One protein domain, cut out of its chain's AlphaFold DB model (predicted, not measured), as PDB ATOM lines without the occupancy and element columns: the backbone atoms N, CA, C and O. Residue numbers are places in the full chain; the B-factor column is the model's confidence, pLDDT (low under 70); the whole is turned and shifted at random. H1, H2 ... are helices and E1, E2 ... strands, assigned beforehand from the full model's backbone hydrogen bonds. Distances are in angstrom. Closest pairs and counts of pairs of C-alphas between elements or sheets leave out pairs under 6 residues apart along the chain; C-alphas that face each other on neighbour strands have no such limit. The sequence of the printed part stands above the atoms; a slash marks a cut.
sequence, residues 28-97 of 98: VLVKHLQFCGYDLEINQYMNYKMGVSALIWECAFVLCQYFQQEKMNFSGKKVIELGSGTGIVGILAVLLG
ATOM      1  N   VAL A  28     255.058 190.464 242.075       90.56
ATOM      2  CA  VAL A  28     254.008 191.277 241.456       90.56
ATOM      3  C   VAL A  28     253.906 190.873 239.998       90.56
ATOM      4  O   VAL A  28     254.853 191.042 239.232       90.56
ATOM      5  N   LEU A  29     252.748 190.345 239.621       92.75
ATOM      6  CA  LEU A  29     252.411 190.096 238.229       92.75
ATOM      7  C   LEU A  29     251.599 191.280 237.705       92.75
ATOM      8  O   LEU A  29     250.503 191.550 238.192       92.75
ATOM      9  N   VAL A  30     252.123 191.961 236.695       95.75
ATOM     10  CA  VAL A  30     251.421 193.047 236.009       95.75
ATOM     11  C   VAL A  30     250.728 192.469 234.778       95.75
ATOM     12  O   VAL A  30     251.384 191.880 233.917       95.75
ATOM     13  N   LYS A  31     249.401 192.590 234.689       96.81
ATOM     14  CA  LYS A  31     248.641 192.243 233.477       96.81
ATOM     15  C   LYS A  31     248.141 193.526 232.822       96.81
ATOM     16  O   LYS A  31     247.419 194.297 233.449       96.81
ATOM     17  N   HIS A  32     248.489 193.705 231.552       97.81
ATOM     18  CA  HIS A  32     247.933 194.749 230.695       97.81
ATOM     19  C   HIS A  32     246.777 194.160 229.889       97.81
ATOM     20  O   HIS A  32     246.944 193.148 229.205       97.81
ATOM     21  N   LEU A  33     245.599 194.760 230.006       97.75
ATOM     22  CA  LEU A  33     244.343 194.253 229.464       97.75
ATOM     23  C   LEU A  33     243.613 195.378 228.747       97.75
ATOM     24  O   LEU A  33     243.688 196.523 229.171       97.75
ATOM     25  N   GLN A  34     242.883 195.047 227.687       98.25
ATOM     26  CA  GLN A  34     242.150 196.042 226.915       98.25
ATOM     27  C   GLN A  34     240.675 195.662 226.809       98.25
ATOM     28  O   GLN A  34     240.340 194.616 226.247       98.25
ATOM     29  N   PHE A  35     239.799 196.525 227.330       98.19
ATOM     30  CA  PHE A  35     238.345 196.359 227.283       98.19
ATOM     31  C   PHE A  35     237.648 197.701 227.084       98.19
ATOM     32  O   PHE A  35     238.024 198.708 227.668       98.19
ATOM     33  N   CYS A  36     236.607 197.711 226.260       97.56
ATOM     34  CA  CYS A  36     235.800 198.879 225.917       97.56
ATOM     35  C   CYS A  36     236.614 200.084 225.413       97.56
ATOM     36  O   CYS A  36     236.191 201.222 225.574       97.56
ATOM     37  N   GLY A  37     237.775 199.835 224.796       97.19
ATOM     38  CA  GLY A  37     238.701 200.883 224.353       97.19
ATOM     39  C   GLY A  37     239.613 201.447 225.449       97.19
ATOM     40  O   GLY A  37     240.429 202.309 225.142       97.19
ATOM     41  N   TYR A  38     239.517 200.949 226.684       98.06
ATOM     42  CA  TYR A  38     240.391 201.317 227.795       98.06
ATOM     43  C   TYR A  38     241.531 200.316 227.961       98.06
ATOM     44  O   TYR A  38     241.307 199.103 227.927       98.06
ATOM     45  N   ASP A  39     242.733 200.838 228.198       98.00
ATOM     46  CA  ASP A  39     243.896 200.060 228.612       98.00
ATOM     47  C   ASP A  39     243.953 200.020 230.145       98.00
ATOM     48  O   ASP A  39     244.018 201.050 230.817       98.00
ATOM     49  N   LEU A  40     243.899 198.813 230.701       97.88
ATOM     50  CA  LEU A  40     243.886 198.534 232.132       97.88
ATOM     51  C   LEU A  40     245.185 197.838 232.527       97.88
ATOM     52  O   LEU A  40     245.548 196.809 231.957       97.88
ATOM     53  N   GLU A  41     245.854 198.364 233.547       98.00
ATOM     54  CA  GLU A  41     246.980 197.705 234.200       98.00
ATOM     55  C   GLU A  41     246.529 197.171 235.561       98.00
ATOM     56  O   GLU A  41     246.126 197.934 236.438       98.00
ATOM     57  N   ILE A  42     246.586 195.851 235.734       97.81
ATOM     58  CA  ILE A  42     246.189 195.185 236.972       97.81
ATOM     59  C   ILE A  42     247.413 194.550 237.622       97.81
ATOM     60  O   ILE A  42     248.021 193.623 237.081       97.81
ATOM     61  N   ASN A  43     247.739 195.046 238.815       95.56
ATOM     62  CA  ASN A  43     248.837 194.558 239.638       95.56
ATOM     63  C   ASN A  43     248.350 193.455 240.580       95.56
ATOM     64  O   ASN A  43     247.548 193.687 241.483       95.56
ATOM     65  N   GLN A  44     248.866 192.250 240.379       94.00
ATOM     66  CA  GLN A  44     248.534 191.062 241.151       94.00
ATOM     67  C   GLN A  44     249.659 190.768 242.152       94.00
ATOM     68  O   GLN A  44     250.694 190.199 241.800       94.00
ATOM     69  N   TYR A  45     249.465 191.186 243.404       91.94
ATOM     70  CA  TYR A  45     250.440 191.022 244.487       91.94
ATOM     71  C   TYR A  45     250.332 189.627 245.108       91.94
ATOM     72  O   TYR A  45     249.549 189.401 246.033       91.94
ATOM     73  N   MET A  46     251.134 188.689 244.608       85.19
ATOM     74  CA  MET A  46     251.131 187.304 245.070       85.19
ATOM     75  C   MET A  46     251.918 187.173 246.370       85.19
ATOM     76  O   MET A  46     253.146 187.260 246.400       85.19
ATOM     77  N   ASN A  47     251.195 186.963 247.466       83.94
ATOM     78  CA  ASN A  47     251.750 186.559 248.750       83.94
ATOM     79  C   ASN A  47     250.709 185.751 249.542       83.94
ATOM     80  O   ASN A  47     249.517 185.752 249.220       83.94
ATOM     81  N   TYR A  48     251.159 185.098 250.612       79.06
ATOM     82  CA  TYR A  48     250.315 184.240 251.447       79.06
ATOM     83  C   TYR A  48     249.141 184.973 252.123       79.06
ATOM     84  O   TYR A  48     248.177 184.329 252.527       79.06
ATOM     85  N   LYS A  49     249.200 186.306 252.258       85.06
ATOM     86  CA  LYS A  49     248.124 187.104 252.869       85.06
ATOM     87  C   LYS A  49     246.996 187.402 251.888       85.06
ATOM     88  O   LYS A  49     245.848 187.489 252.307       85.06
ATOM     89  N   MET A  50     247.316 187.581 250.607       84.94
ATOM     90  CA  MET A  50     246.321 187.933 249.590       84.94
ATOM     91  C   MET A  50     245.597 186.696 249.037       84.94
ATOM     92  O   MET A  50     244.399 186.759 248.750       84.94
ATOM     93  N   GLY A  51     246.297 185.564 248.903       87.56
ATOM     94  CA  GLY A  51     245.719 184.307 248.418       87.56
ATOM     95  C   GLY A  51     244.948 184.468 247.100       87.56
ATOM     96  O   GLY A  51     245.386 185.158 246.182       87.56
ATOM     97  N   VAL A  52     243.756 183.869 247.031       90.38
ATOM     98  CA  VAL A  52     242.883 183.870 245.840       90.38
ATOM     99  C   VAL A  52     242.399 185.253 245.393       90.38
ATOM    100  O   VAL A  52     241.960 185.400 244.255       90.38
ATOM    101  N   SER A  53     242.461 186.266 246.264       93.31
ATOM    102  CA  SER A  53     241.993 187.621 245.940       93.31
ATOM    103  C   SER A  53     242.957 188.393 245.036       93.31
ATOM    104  O   SER A  53     242.535 189.326 244.357       93.31
ATOM    105  N   ALA A  54     244.233 187.992 244.994       94.12
ATOM    106  CA  ALA A  54     245.231 188.631 244.143       94.12
ATOM    107  C   ALA A  54     245.154 188.179 242.680       94.12
ATOM    108  O   ALA A  54     245.778 188.816 241.836       94.12
ATOM    109  N   LEU A  55     244.443 187.086 242.382       94.00
ATOM    110  CA  LEU A  55     244.334 186.529 241.034       94.00
ATOM    111  C   LEU A  55     243.227 187.224 240.235       94.00
ATOM    112  O   LEU A  55     242.142 187.501 240.752       94.00
ATOM    113  N   ILE A  56     243.468 187.441 238.942       96.19
ATOM    114  CA  ILE A  56     242.396 187.726 237.986       96.19
ATOM    115  C   ILE A  56     241.792 186.394 237.546       96.19
ATOM    116  O   ILE A  56     242.394 185.652 236.774       96.19
ATOM    117  N   TRP A  57     240.593 186.102 238.038       96.25
ATOM    118  CA  TRP A  57     239.853 184.895 237.680       96.25
ATOM    119  C   TRP A  57     239.304 184.954 236.251       96.25
ATOM    120  O   TRP A  57     238.918 186.017 235.763       96.25
ATOM    121  N   GLU A  58     239.181 183.796 235.598       96.56
ATOM    122  CA  GLU A  58     238.686 183.663 234.221       96.56
ATOM    123  C   GLU A  58     237.319 184.336 234.022       96.56
ATOM    124  O   GLU A  58     237.066 184.975 232.998       96.56
ATOM    125  N   CYS A  59     236.444 184.244 235.027       96.62
ATOM    126  CA  CYS A  59     235.114 184.851 235.000       96.62
ATOM    127  C   CYS A  59     235.145 186.385 234.911       96.62
ATOM    128  O   CYS A  59     234.241 186.967 234.309       96.62
ATOM    129  N   ALA A  60     236.186 187.039 235.435       98.25
ATOM    130  CA  ALA A  60     236.345 188.485 235.332       98.25
ATOM    131  C   ALA A  60     236.567 188.907 233.872       98.25
ATOM    132  O   ALA A  60     235.919 189.835 233.393       98.25
ATOM    133  N   PHE A  61     237.396 188.167 233.122       98.19
ATOM    134  CA  PHE A  61     237.590 188.422 231.691       98.19
ATOM    135  C   PHE A  61     236.302 188.206 230.898       98.19
ATOM    136  O   PHE A  61     235.970 189.028 230.048       98.19
ATOM    137  N   VAL A  62     235.558 187.131 231.188       98.56
ATOM    138  CA  VAL A  62     234.275 186.850 230.524       98.56
ATOM    139  C   VAL A  62     233.281 187.991 230.755       98.56
ATOM    140  O   VAL A  62     232.624 188.433 229.812       98.56
ATOM    141  N   LEU A  63     233.197 188.521 231.977       98.62
ATOM    142  CA  LEU A  63     232.286 189.618 232.294       98.62
ATOM    143  C   LEU A  63     232.718 190.951 231.659       98.62
ATOM    144  O   LEU A  63     231.880 191.659 231.102       98.62
ATOM    145  N   CYS A  64     234.018 191.269 231.648       98.62
ATOM    146  CA  CYS A  64     234.541 192.431 230.924       98.62
ATOM    147  C   CYS A  64     234.277 192.337 229.409       98.62
ATOM    148  O   CYS A  64     233.878 193.321 228.783       98.62
ATOM    149  N   GLN A  65     234.443 191.150 228.814       98.69
ATOM    150  CA  GLN A  65     234.095 190.905 227.411       98.69
ATOM    151  C   GLN A  65     232.601 191.100 227.156       98.69
ATOM    152  O   GLN A  65     232.242 191.727 226.161       98.69
ATOM    153  N   TYR A  66     231.744 190.617 228.057       98.75
ATOM    154  CA  TYR A  66     230.301 190.821 227.969       98.75
ATOM    155  C   TYR A  66     229.940 192.313 228.010       98.75
ATOM    156  O   TYR A  66     229.191 192.776 227.153       98.75
ATOM    157  N   PHE A  67     230.531 193.097 228.922       98.50
ATOM    158  CA  PHE A  67     230.317 194.551 228.957       98.50
ATOM    159  C   PHE A  67     230.671 195.221 227.628       98.50
ATOM    160  O   PHE A  67     229.920 196.077 227.158       98.50
ATOM    161  N   GLN A  68     231.774 194.803 226.999       98.19
ATOM    162  CA  GLN A  68     232.192 195.321 225.700       98.19
ATOM    163  C   GLN A  68     231.242 194.916 224.566       98.19
ATOM    164  O   GLN A  68     230.869 195.756 223.748       98.19
ATOM    165  N   GLN A  69     230.877 193.634 224.489       98.50
ATOM    166  CA  GLN A  69     230.041 193.091 223.413       98.50
ATOM    167  C   GLN A  69     228.630 193.681 223.446       98.50
ATOM    168  O   GLN A  69     228.132 194.137 222.416       98.50
ATOM    169  N   GLU A  70     228.043 193.766 224.638       98.50
ATOM    170  CA  GLU A  70     226.696 194.306 224.846       98.50
ATOM    171  C   GLU A  70     226.669 195.834 224.966       98.50
ATOM    172  O   GLU A  70     225.602 196.423 225.132       98.50
ATOM    173  N   LYS A  71     227.833 196.496 224.860       97.69
ATOM    174  CA  LYS A  71     227.978 197.958 224.968       97.69
ATOM    175  C   LYS A  71     227.293 198.499 226.227       97.69
ATOM    176  O   LYS A  71     226.536 199.470 226.177       97.69
ATOM    177  N   MET A  72     227.541 197.826 227.350       97.88
ATOM    178  CA  MET A  72     226.961 198.188 228.637       97.88
ATOM    179  C   MET A  72     227.347 199.621 229.013       97.88
ATOM    180  O   MET A  72     228.483 200.043 228.812       97.88
ATOM    181  N   ASN A  73     226.394 200.357 229.581       97.50
ATOM    182  CA  ASN A  73     226.578 201.729 230.046       97.50
ATOM    183  C   ASN A  73     226.099 201.834 231.497       97.50
ATOM    184  O   ASN A  73     224.948 201.505 231.806       97.50
ATOM    185  N   PHE A  74     226.984 202.301 232.376       98.12
ATOM    186  CA  PHE A  74     226.721 202.431 233.807       98.12
ATOM    187  C   PHE A  74     226.494 203.883 234.256       98.12
ATOM    188  O   PHE A  74     226.350 204.135 235.452       98.12
ATOM    189  N   SER A  75     226.381 204.834 233.327       97.81
ATOM    190  CA  SER A  75     226.159 206.246 233.639       97.81
ATOM    191  C   SER A  75     224.885 206.446 234.468       97.81
ATOM    192  O   SER A  75     223.808 205.912 234.171       97.81
ATOM    193  N   GLY A  76     225.027 207.173 235.579       96.94
ATOM    194  CA  GLY A  76     223.954 207.417 236.547       96.94
ATOM    195  C   GLY A  76     223.483 206.181 237.328       96.94
ATOM    196  O   GLY A  76     222.484 206.261 238.049       96.94
ATOM    197  N   LYS A  77     224.156 205.029 237.207       97.75
ATOM    198  CA  LYS A  77     223.821 203.810 237.957       97.75
ATOM    199  C   LYS A  77     224.597 203.754 239.269       97.75
ATOM    200  O   LYS A  77     225.754 204.145 239.356       97.75
ATOM    201  N   LYS A  78     223.956 203.202 240.299       97.75
ATOM    202  CA  LYS A  78     224.641 202.766 241.522       97.75
ATOM    203  C   LYS A  78     225.046 201.309 241.330       97.75
ATOM    204  O   LYS A  78     224.167 200.462 241.184       97.75
ATOM    205  N   VAL A  79     226.346 201.035 241.305       97.56
ATOM    206  CA  VAL A  79     226.911 199.699 241.068       97.56
ATOM    207  C   VAL A  79     227.670 199.243 242.313       97.56
ATOM    208  O   VAL A  79     228.332 200.045 242.966       97.56
ATOM    209  N   ILE A  80     227.558 197.958 242.646       98.12
ATOM    210  CA  ILE A  80     228.356 197.293 243.678       98.12
ATOM    211  C   ILE A  80     228.927 195.997 243.095       98.12
ATOM    212  O   ILE A  80     228.194 195.220 242.488       98.12
ATOM    213  N   GLU A  81     230.228 195.771 243.279       98.31
ATOM    214  CA  GLU A  81     230.913 194.526 242.924       98.31
ATOM    215  C   GLU A  81     231.231 193.754 244.212       98.31
ATOM    216  O   GLU A  81     231.931 194.254 245.092       98.31
ATOM    217  N   LEU A  82     230.689 192.543 244.346       98.06
ATOM    218  CA  LEU A  82     230.929 191.680 245.503       98.06
ATOM    219  C   LEU A  82     232.017 190.664 245.168       98.06
ATOM    220  O   LEU A  82     231.939 190.001 244.139       98.06
ATOM    221  N   GLY A  83     233.005 190.516 246.055       96.31
ATOM    222  CA  GLY A  83     234.137 189.619 245.811       96.31
ATOM    223  C   GLY A  83     235.019 190.093 244.655       96.31
ATOM    224  O   GLY A  83     235.410 189.291 243.817       96.31
ATOM    225  N   SER A  84     235.318 191.393 244.612       97.00
ATOM    226  CA  SER A  84     235.994 192.048 243.486       97.00
ATOM    227  C   SER A  84     237.415 191.542 243.208       97.00
ATOM    228  O   SER A  84     237.914 191.690 242.095       97.00
ATOM    229  N   GLY A  85     238.084 190.941 244.197       96.38
ATOM    230  CA  GLY A  85     239.463 190.472 244.059       96.38
ATOM    231  C   GLY A  85     240.382 191.612 243.615       96.38
ATOM    232  O   GLY A  85     240.548 192.595 244.333       96.38
ATOM    233  N   THR A  86     240.920 191.506 242.400       97.00
ATOM    234  CA  THR A  86     241.755 192.549 241.777       97.00
ATOM    235  C   THR A  86     240.993 193.822 241.398       97.00
ATOM    236  O   THR A  86     241.614 194.843 241.114       97.00
ATOM    237  N   GLY A  87     239.658 193.780 241.387       98.06
ATOM    238  CA  GLY A  87     238.786 194.920 241.104       98.06
ATOM    239  C   GLY A  87     238.600 195.240 239.625       98.06
ATOM    240  O   GLY A  87     237.972 196.244 239.307       98.06
ATOM    241  N   ILE A  88     239.124 194.417 238.710       98.50
ATOM    242  CA  ILE A  88     239.105 194.714 237.271       98.50
ATOM    243  C   ILE A  88     237.697 195.002 236.720       98.50
ATOM    244  O   ILE A  88     237.536 195.927 235.924       98.50
ATOM    245  N   VAL A  89     236.670 194.253 237.143       98.62
ATOM    246  CA  VAL A  89     235.306 194.436 236.620       98.62
ATOM    247  C   VAL A  89     234.704 195.732 237.155       98.62
ATOM    248  O   VAL A  89     234.133 196.495 236.376       98.62
ATOM    249  N   GLY A  90     234.854 196.018 238.449       98.50
ATOM    250  CA  GLY A  90     234.407 197.272 239.054       98.50
ATOM    251  C   GLY A  90     235.116 198.495 238.475       98.50
ATOM    252  O   GLY A  90     234.453 199.482 238.162       98.50
ATOM    253  N   ILE A  91     236.433 198.415 238.253       98.56
ATOM    254  CA  ILE A  91     237.215 199.466 237.583       98.56
ATOM    255  C   ILE A  91     236.644 199.739 236.186       98.56
ATOM    256  O   ILE A  91     236.337 200.885 235.862       98.56
ATOM    257  N   LEU A  92     236.436 198.695 235.374       98.62
ATOM    258  CA  LEU A  92     235.853 198.851 234.042       98.62
ATOM    259  C   LEU A  92     234.423 199.415 234.101       98.62
ATOM    260  O   LEU A  92     234.062 200.247 233.274       98.62
ATOM    261  N   ALA A  93     233.611 198.998 235.076       98.38
ATOM    262  CA  ALA A  93     232.251 199.505 235.248       98.38
ATOM    263  C   ALA A  93     232.219 201.009 235.568       98.38
ATOM    264  O   ALA A  93     231.336 201.705 235.070       98.38
ATOM    265  N   VAL A  94     233.183 201.516 236.348       98.00
ATOM    266  CA  VAL A  94     233.336 202.959 236.612       98.00
ATOM    267  C   VAL A  94     233.691 203.711 235.330       98.00
ATOM    268  O   VAL A  94     233.018 204.684 235.009       98.00
ATOM    269  N   LEU A  95     234.664 203.223 234.553       98.12
ATOM    270  CA  LEU A  95     235.066 203.838 233.276       98.12
ATOM    271  C   LEU A  95     233.943 203.849 232.223       98.12
ATOM    272  O   LEU A  95     233.908 204.694 231.334       98.12
ATOM    273  N   LEU A  96     233.013 202.900 232.312       98.00
ATOM    274  CA  LEU A  96     231.808 202.824 231.479       98.00
ATOM    275  C   LEU A  96     230.633 203.660 232.015       98.00
ATOM    276  O   LEU A  96     229.535 203.609 231.450       98.00
ATOM    277  N   GLY A  97     230.824 204.358 233.134       95.44
ATOM    278  CA  GLY A  97     229.840 205.248 233.740       95.44
ATOM    279  C   GLY A  97     230.244 206.723 233.770       95.44
ATOM    280  O   GLY A  97     229.406 207.527 234.189       95.44
TER     281      GLY A  97
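What this domain is: This is residues 28 to 97 of the 98 residues of an uncharacterized protein of Scyliorhinus torazame (UniProt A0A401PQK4). A two-stranded antiparallel hairpin, E1 and E2, runs along one side of two side-by-side helices, H2 and H3, which a long loop joins; short H1 lies near one end. The printed part has 70 residues, two named strands, then three named helices, mixed in class. It is compact, radius of gyration of the C-alphas 12.4 A, spanning 37 by 23 by 16 A.

How they stand to each other: Start at E1, residues 28 to 35, antiparallel to E2, residues 38 to 46; N 31 and O 42 are within hydrogen-bond range, 2.9 A. Next, H1, residues 51 to 54, comes closest to E2 at C-alphas 54 and 44, 5.1 A. H2, residues 58 to 69, touches H3, residues 88 to 95, with residues 60 to 64 alone, closest C-alphas 64 and 89, 6.1 A; the tilt is shallow, 25 degrees, the same way. H2 comes closest to E1 at C-alphas 68 and 35, 6.4 A; H3 to E2 at C-alphas 88 and 42, 7.1 A. In H2 and H3 every O i to N i+4 pair is within hydrogen-bond range; H1 is too short for one.

Where its parts are: Find C-alpha 28 at (254.008, 191.277, 241.456); E1 runs 21.7 A, E2 24.7 A, H2 16.7 A. H3 ends at C-alpha 95, (235.066, 203.838, 233.276).

The domain as a whole: The printed part has no cut; H2 to H3 is a long link, and no printed residue is under 70 in pLDDT.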